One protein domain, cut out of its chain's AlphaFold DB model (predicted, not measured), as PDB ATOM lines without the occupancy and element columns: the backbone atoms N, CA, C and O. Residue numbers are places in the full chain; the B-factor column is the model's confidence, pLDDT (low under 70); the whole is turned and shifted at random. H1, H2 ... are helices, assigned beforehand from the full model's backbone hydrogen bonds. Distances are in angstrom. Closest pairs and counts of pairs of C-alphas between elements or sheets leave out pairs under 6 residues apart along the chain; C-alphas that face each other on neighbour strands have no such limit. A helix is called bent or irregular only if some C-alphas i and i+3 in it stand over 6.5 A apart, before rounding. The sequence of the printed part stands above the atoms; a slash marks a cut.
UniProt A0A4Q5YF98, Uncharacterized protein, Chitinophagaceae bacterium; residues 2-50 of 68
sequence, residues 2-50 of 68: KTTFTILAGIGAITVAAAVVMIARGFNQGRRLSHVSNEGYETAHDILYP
ATOM      1  N   LYS A   2     -71.612 -16.308 -39.188       65.31
ATOM      2  CA  LYS A   2     -71.231 -17.650 -38.687       65.31
ATOM      3  C   LYS A   2     -71.660 -17.917 -37.237       65.31
ATOM      4  O   LYS A   2     -72.171 -18.990 -36.960       65.31
ATOM      5  N   THR A   3     -71.520 -16.925 -36.355       74.44
ATOM      6  CA  THR A   3     -71.906 -17.004 -34.932       74.44
ATOM      7  C   THR A   3     -73.414 -17.139 -34.726       74.44
ATOM      8  O   THR A   3     -73.865 -17.942 -33.920       74.44
ATOM      9  N   THR A   4     -74.211 -16.399 -35.494       80.38
ATOM     10  CA  THR A   4     -75.677 -16.500 -35.474       80.38
ATOM     11  C   THR A   4     -76.145 -17.881 -35.932       80.38
ATOM     12  O   THR A   4     -77.058 -18.447 -35.340       80.38
ATOM     13  N   PHE A   5     -75.488 -18.451 -36.948       87.38
ATOM     14  CA  PHE A   5     -75.810 -19.783 -37.451       87.38
ATOM     15  C   PHE A   5     -75.467 -20.885 -36.441       87.38
ATOM     16  O   PHE A   5     -76.279 -21.781 -36.235       87.38
ATOM     17  N   THR A   6     -74.321 -20.810 -35.753       86.00
ATOM     18  CA  THR A   6     -73.992 -21.764 -34.678       86.00
ATOM     19  C   THR A   6     -74.955 -21.672 -33.500       86.00
ATOM     20  O   THR A   6     -75.332 -22.706 -32.956       86.00
ATOM     21  N   ILE A   7     -75.397 -20.466 -33.132       89.44
ATOM     22  CA  ILE A   7     -76.399 -20.286 -32.070       89.44
ATOM     23  C   ILE A   7     -77.738 -20.914 -32.480       89.44
ATOM     24  O   ILE A   7     -78.309 -21.694 -31.720       89.44
ATOM     25  N   LEU A   8     -78.217 -20.640 -33.698       90.12
ATOM     26  CA  LEU A   8     -79.459 -21.223 -34.221       90.12
ATOM     27  C   LEU A   8     -79.383 -22.750 -34.332       90.12
ATOM     28  O   LEU A   8     -80.324 -23.438 -33.941       90.12
ATOM     29  N   ALA A   9     -78.258 -23.286 -34.805       89.12
ATOM     30  CA  ALA A   9     -78.035 -24.726 -34.884       89.12
ATOM     31  C   ALA A   9     -78.031 -25.381 -33.492       89.12
ATOM     32  O   ALA A   9     -78.635 -26.438 -33.312       89.12
ATOM     33  N   GLY A  10     -77.413 -24.737 -32.497       90.69
ATOM     34  CA  GLY A  10     -77.411 -25.210 -31.113       90.69
ATOM     35  C   GLY A  10     -78.817 -25.266 -30.508       90.69
ATOM     36  O   GLY A  10     -79.207 -26.289 -29.947       90.69
ATOM     37  N   ILE A  11     -79.612 -24.206 -30.686       92.31
ATOM     38  CA  ILE A  11     -81.007 -24.159 -30.214       92.31
ATOM     39  C   ILE A  11     -81.859 -25.216 -30.928       92.31
ATOM     40  O   ILE A  11     -82.630 -25.933 -30.282       92.31
ATOM     41  N   GLY A  12     -81.693 -25.363 -32.245       93.38
ATOM     42  CA  GLY A  12     -82.392 -26.382 -33.028       93.38
ATOM     43  C   GLY A  12     -82.103 -27.795 -32.519       93.38
ATOM     44  O   GLY A  12     -83.034 -28.558 -32.264       93.38
ATOM     45  N   ALA A  13     -80.831 -28.121 -32.277       93.38
ATOM     46  CA  ALA A  13     -80.428 -29.432 -31.773       93.38
ATOM     47  C   ALA A  13     -81.039 -29.754 -30.397       93.38
ATOM     48  O   ALA A  13     -81.555 -30.855 -30.199       93.38
ATOM     49  N   ILE A  14     -81.046 -28.791 -29.465       94.31
ATOM     50  CA  ILE A  14     -81.656 -28.964 -28.135       94.31
ATOM     51  C   ILE A  14     -83.163 -29.205 -28.255       94.31
ATOM     52  O   ILE A  14     -83.707 -30.092 -27.597       94.31
ATOM     53  N   THR A  15     -83.836 -28.445 -29.119       95.25
ATOM     54  CA  THR A  15     -85.289 -28.543 -29.308       95.25
ATOM     55  C   THR A  15     -85.683 -29.911 -29.864       95.25
ATOM     56  O   THR A  15     -86.600 -30.551 -29.349       95.25
ATOM     57  N   VAL A  16     -84.950 -30.401 -30.869       96.31
ATOM     58  CA  VAL A  16     -85.171 -31.732 -31.452       96.31
ATOM     59  C   VAL A  16     -84.911 -32.828 -30.420       96.31
ATOM     60  O   VAL A  16     -85.737 -33.725 -30.261       96.31
ATOM     61  N   ALA A  17     -83.810 -32.743 -29.668       95.31
ATOM     62  CA  ALA A  17     -83.501 -33.720 -28.628       95.31
ATOM     63  C   ALA A  17     -84.595 -33.774 -27.545       95.31
ATOM     64  O   ALA A  17     -85.044 -34.859 -27.170       95.31
ATOM     65  N   ALA A  18     -85.077 -32.616 -27.084       94.69
ATOM     66  CA  ALA A  18     -86.163 -32.538 -26.113       94.69
ATOM     67  C   ALA A  18     -87.463 -33.157 -26.651       94.69
ATOM     68  O   ALA A  18     -88.097 -33.953 -25.954       94.69
ATOM     69  N   ALA A  19     -87.825 -32.857 -27.903       95.81
ATOM     70  CA  ALA A  19     -89.006 -33.424 -28.549       95.81
ATOM     71  C   ALA A  19     -88.930 -34.957 -28.629       95.81
ATOM     72  O   ALA A  19     -89.873 -35.641 -28.233       95.81
ATOM     73  N   VAL A  20     -87.786 -35.507 -29.050       96.69
ATOM     74  CA  VAL A  20     -87.567 -36.962 -29.115       96.69
ATOM     75  C   VAL A  20     -87.725 -37.608 -27.736       96.69
ATOM     76  O   VAL A  20     -88.425 -38.614 -27.605       96.69
ATOM     77  N   VAL A  21     -87.141 -37.018 -26.689       96.19
ATOM     78  CA  VAL A  21     -87.261 -37.535 -25.315       96.19
ATOM     79  C   VAL A  21     -88.711 -37.506 -24.829       96.19
ATOM     80  O   VAL A  21     -89.168 -38.471 -24.213       96.19
ATOM     81  N   MET A  22     -89.454 -36.430 -25.098       94.44
ATOM     82  CA  MET A  22     -90.864 -36.325 -24.710       94.44
ATOM     83  C   MET A  22     -91.732 -37.366 -25.418       94.44
ATOM     84  O   MET A  22     -92.530 -38.037 -24.764       94.44
ATOM     85  N   ILE A  23     -91.530 -37.551 -26.723       94.50
ATOM     86  CA  ILE A  23     -92.246 -38.551 -27.519       94.50
ATOM     87  C   ILE A  23     -91.958 -39.961 -26.985       94.50
ATOM     88  O   ILE A  23     -92.887 -40.719 -26.704       94.50
ATOM     89  N   ALA A  24     -90.684 -40.298 -26.760       93.62
ATOM     90  CA  ALA A  24     -90.291 -41.596 -26.215       93.62
ATOM     91  C   ALA A  24     -90.910 -41.858 -24.829       93.62
ATOM     92  O   ALA A  24     -91.395 -42.958 -24.552       93.62
ATOM     93  N   ARG A  25     -90.951 -40.837 -23.958       91.56
ATOM     94  CA  ARG A  25     -91.630 -40.922 -22.656       91.56
ATOM     95  C   ARG A  25     -93.131 -41.165 -22.810       91.56
ATOM     96  O   ARG A  25     -93.664 -42.007 -22.090       91.56
ATOM     97  N   GLY A  26     -93.788 -40.490 -23.752       89.75
ATOM     98  CA  GLY A  26     -95.213 -40.671 -24.042       89.75
ATOM     99  C   GLY A  26     -95.551 -42.097 -24.483       89.75
ATOM    100  O   GLY A  26     -96.460 -42.710 -23.928       89.75
ATOM    101  N   PHE A  27     -94.769 -42.678 -25.398       90.69
ATOM    102  CA  PHE A  27     -94.972 -44.065 -25.839       90.69
ATOM    103  C   PHE A  27     -94.831 -45.079 -24.699       90.69
ATOM    104  O   PHE A  27     -95.649 -45.993 -24.572       90.69
ATOM    105  N   ASN A  28     -93.826 -44.903 -23.841       86.44
ATOM    106  CA  ASN A  28     -93.625 -45.780 -22.688       86.44
ATOM    107  C   ASN A  28     -94.768 -45.658 -21.671       86.44
ATOM    108  O   ASN A  28     -95.216 -46.666 -21.124       86.44
ATOM    109  N   GLN A  29     -95.276 -44.445 -21.444       86.19
ATOM    110  CA  GLN A  29     -96.440 -44.224 -20.585       86.19
ATOM    111  C   GLN A  29     -97.703 -44.867 -21.164       86.19
ATOM    112  O   GLN A  29     -98.407 -45.553 -20.430       86.19
ATOM    113  N   GLY A  30     -97.956 -44.708 -22.468       85.81
ATOM    114  CA  GLY A  30     -99.113 -45.299 -23.142       85.81
ATOM    115  C   GLY A  30     -99.121 -46.827 -23.071       85.81
ATOM    116  O   GLY A  30    -100.131 -47.419 -22.699       85.81
ATOM    117  N   ARG A  31     -97.972 -47.471 -23.326       86.00
ATOM    118  CA  ARG A  31     -97.824 -48.930 -23.170       86.00
ATOM    119  C   ARG A  31     -98.133 -49.386 -21.749       86.00
ATOM    120  O   ARG A  31     -98.867 -50.348 -21.559       86.00
ATOM    121  N   ARG A  32     -97.611 -48.669 -20.752       83.38
ATOM    122  CA  ARG A  32     -97.847 -48.982 -19.340       83.38
ATOM    123  C   ARG A  32     -99.317 -48.821 -18.956       83.38
ATOM    124  O   ARG A  32     -99.851 -49.674 -18.263       83.38
ATOM    125  N   LEU A  33     -99.973 -47.762 -19.427       83.19
ATOM    126  CA  LEU A  33    -101.388 -47.507 -19.150       83.19
ATOM    127  C   LEU A  33    -102.292 -48.565 -19.792       83.19
ATOM    128  O   LEU A  33    -103.225 -49.043 -19.156       83.19
ATOM    129  N   SER A  34    -101.978 -48.975 -21.024       85.50
ATOM    130  CA  SER A  34    -102.682 -50.066 -21.702       85.50
ATOM    131  C   SER A  34    -102.509 -51.394 -20.970       85.50
ATOM    132  O   SER A  34    -103.476 -52.133 -20.829       85.50
ATOM    133  N   HIS A  35    -101.308 -51.680 -20.467       83.12
ATOM    134  CA  HIS A  35    -101.055 -52.892 -19.695       83.12
ATOM    135  C   HIS A  35    -101.864 -52.910 -18.390       83.12
ATOM    136  O   HIS A  35    -102.568 -53.877 -18.131       83.12
ATOM    137  N   VAL A  36    -101.870 -51.799 -17.641       84.19
ATOM    138  CA  VAL A  36    -102.700 -51.618 -16.433       84.19
ATOM    139  C   VAL A  36    -104.186 -51.813 -16.726       84.19
ATOM    140  O   VAL A  36    -104.882 -52.498 -15.984       84.19
ATOM    141  N   SER A  37    -104.680 -51.216 -17.814       81.56
ATOM    142  CA  SER A  37    -106.086 -51.346 -18.203       81.56
ATOM    143  C   SER A  37    -106.469 -52.786 -18.544       81.56
ATOM    144  O   SER A  37    -107.622 -53.153 -18.339       81.56
ATOM    145  N   ASN A  38    -105.537 -53.577 -19.081       84.94
ATOM    146  CA  ASN A  38    -105.788 -54.972 -19.430       84.94
ATOM    147  C   ASN A  38    -105.729 -55.901 -18.215       84.94
ATOM    148  O   ASN A  38    -106.476 -56.872 -18.177       84.94
ATOM    149  N   GLU A  39    -104.850 -55.632 -17.249       79.50
ATOM    150  CA  GLU A  39    -104.695 -56.506 -16.081       79.50
ATOM    151  C   GLU A  39    -105.664 -56.188 -14.931       79.50
ATOM    152  O   GLU A  39    -105.938 -57.043 -14.093       79.50
ATOM    153  N   GLY A  40    -106.232 -54.980 -14.909       74.75
ATOM    154  CA  GLY A  40    -107.186 -54.564 -13.886       74.75
ATOM    155  C   GLY A  40    -106.531 -53.956 -12.640       74.75
ATOM    156  O   GLY A  40    -105.315 -53.798 -12.535       74.75
ATOM    157  N   TYR A  41    -107.369 -53.534 -11.687       69.25
ATOM    158  CA  TYR A  41    -106.942 -52.716 -10.542       69.25
ATOM    159  C   TYR A  41    -105.963 -53.416  -9.592       69.25
ATOM    160  O   TYR A  41    -105.167 -52.733  -8.949       69.25
ATOM    161  N   GLU A  42    -106.005 -54.745  -9.506       70.88
ATOM    162  CA  GLU A  42    -105.211 -55.518  -8.546       70.88
ATOM    163  C   GLU A  42    -103.705 -55.435  -8.835       70.88
ATOM    164  O   GLU A  42    -102.918 -55.255  -7.909       70.88
ATOM    165  N   THR A  43    -103.302 -55.468 -10.110       73.94
ATOM    166  CA  THR A  43    -101.885 -55.407 -10.526       73.94
ATOM    167  C   THR A  43    -101.467 -54.029 -11.053       73.94
ATOM    168  O   THR A  43    -100.281 -53.757 -11.267       73.94
ATOM    169  N   ALA A  44    -102.421 -53.099 -11.194       78.50
ATOM    170  CA  ALA A  44    -102.196 -51.735 -11.672       78.50
ATOM    171  C   ALA A  44    -101.068 -51.007 -10.924       78.50
ATOM    172  O   ALA A  44    -100.264 -50.292 -11.532       78.50
ATOM    173  N   HIS A  45    -101.004 -51.170  -9.599       75.81
ATOM    174  CA  HIS A  45    -100.015 -50.485  -8.772       75.81
ATOM    175  C   HIS A  45     -98.585 -50.946  -9.098       75.81
ATOM    176  O   HIS A  45     -97.692 -50.100  -9.244       75.81
ATOM    177  N   ASP A  46     -98.379 -52.251  -9.243       76.00
ATOM    178  CA  ASP A  46     -97.066 -52.843  -9.502       76.00
ATOM    179  C   ASP A  46     -96.568 -52.475 -10.901       76.00
ATOM    180  O   ASP A  46     -95.408 -52.095 -11.078       76.00
ATOM    181  N   ILE A  47     -97.472 -52.457 -11.885       79.25
ATOM    182  CA  ILE A  47     -97.155 -52.060 -13.259       79.25
ATOM    183  C   ILE A  47     -96.812 -50.566 -13.341       79.25
ATOM    184  O   ILE A  47     -95.871 -50.177 -14.039       79.25
ATOM    185  N   LEU A  48     -97.551 -49.694 -12.642       79.12
ATOM    186  CA  LEU A  48     -97.309 -48.245 -12.665       79.12
ATOM    187  C   LEU A  48     -96.037 -47.841 -11.912       79.12
ATOM    188  O   LEU A  48     -95.381 -46.864 -12.298       79.12
ATOM    189  N   TYR A  49     -95.680 -48.579 -10.859       80.62
ATOM    190  CA  TYR A  49     -94.600 -48.225  -9.940       80.62
ATOM    191  C   TYR A  49     -93.649 -49.397  -9.625       80.62
ATOM    192  O   TYR A  49     -93.367 -49.643  -8.453       80.62
ATOM    193  N   PRO A  50     -93.039 -50.041 -10.637       73.69
ATOM    194  CA  PRO A  50     -92.304 -51.302 -10.467       73.69
ATOM    195  C   PRO A  50     -91.060 -51.190  -9.571       73.69
ATOM    196  O   PRO A  50     -90.635 -52.159  -8.956       73.69
TER     197      PRO A  50
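Overview. This is residues 2 to 50 of the 68 residues of an uncharacterized protein of Chitinophagaceae bacterium (UniProt A0A4Q5YF98). Picture one long, straight helix, H1, that makes nearly the whole length of the model, with a short helix, H2, folded back beside its far end like a small hook. Residues 2 to 28 of H1 stand free as a long bare arm, and H2 packs beside residues 32 to 37 alone. The printed part has 49 residues, with two named helices in the order H1, H2 and no named strand; its class is all helix. It is extended, a rod that spans 59 by 15 by 8 A, with a radius of gyration of the C-alphas of 18.3 A.

Arrangement. Begin at Lys 2 and go along H1, residues 2 to 39, where every O i to N i+4 pair is within hydrogen-bond range. After it comes a tight link of one residue, Gly 40, and then H2, residues 41 to 48. In H2, 2 of 4 O i to N i+4 pairs are within that range. H2 is irregular: its C-alphas 42 and 45 are 7.2 A apart, and its line is a rough one. Look next at Val 36 and Ala 44, whose C-alphas are the closest of the two helices at 4.8 A. Here H1, with residues 32 to 37 alone, touches H2. The two helices run opposite ways at a shallow tilt of 25 degrees and form a helical hairpin.

Along the chain. Find C-alpha 2 at (-71.231, -17.650, -38.687); from there H1 runs 56.0 A to C-alpha 39 at (-104.695, -56.506, -16.081). H2 measures 10.8 A from C-alpha 41 to C-alpha 48, which you will find at (-97.309, -48.245, -12.665).

Size, cuts and confidence. The two C-alphas farthest apart are those of Lys 2 and Glu 42, at 59.1 A. The printed part has no cut, and its one link between helices is tight. The mean pLDDT of the printed part is 85.6; residues 2 and 41 are under 70.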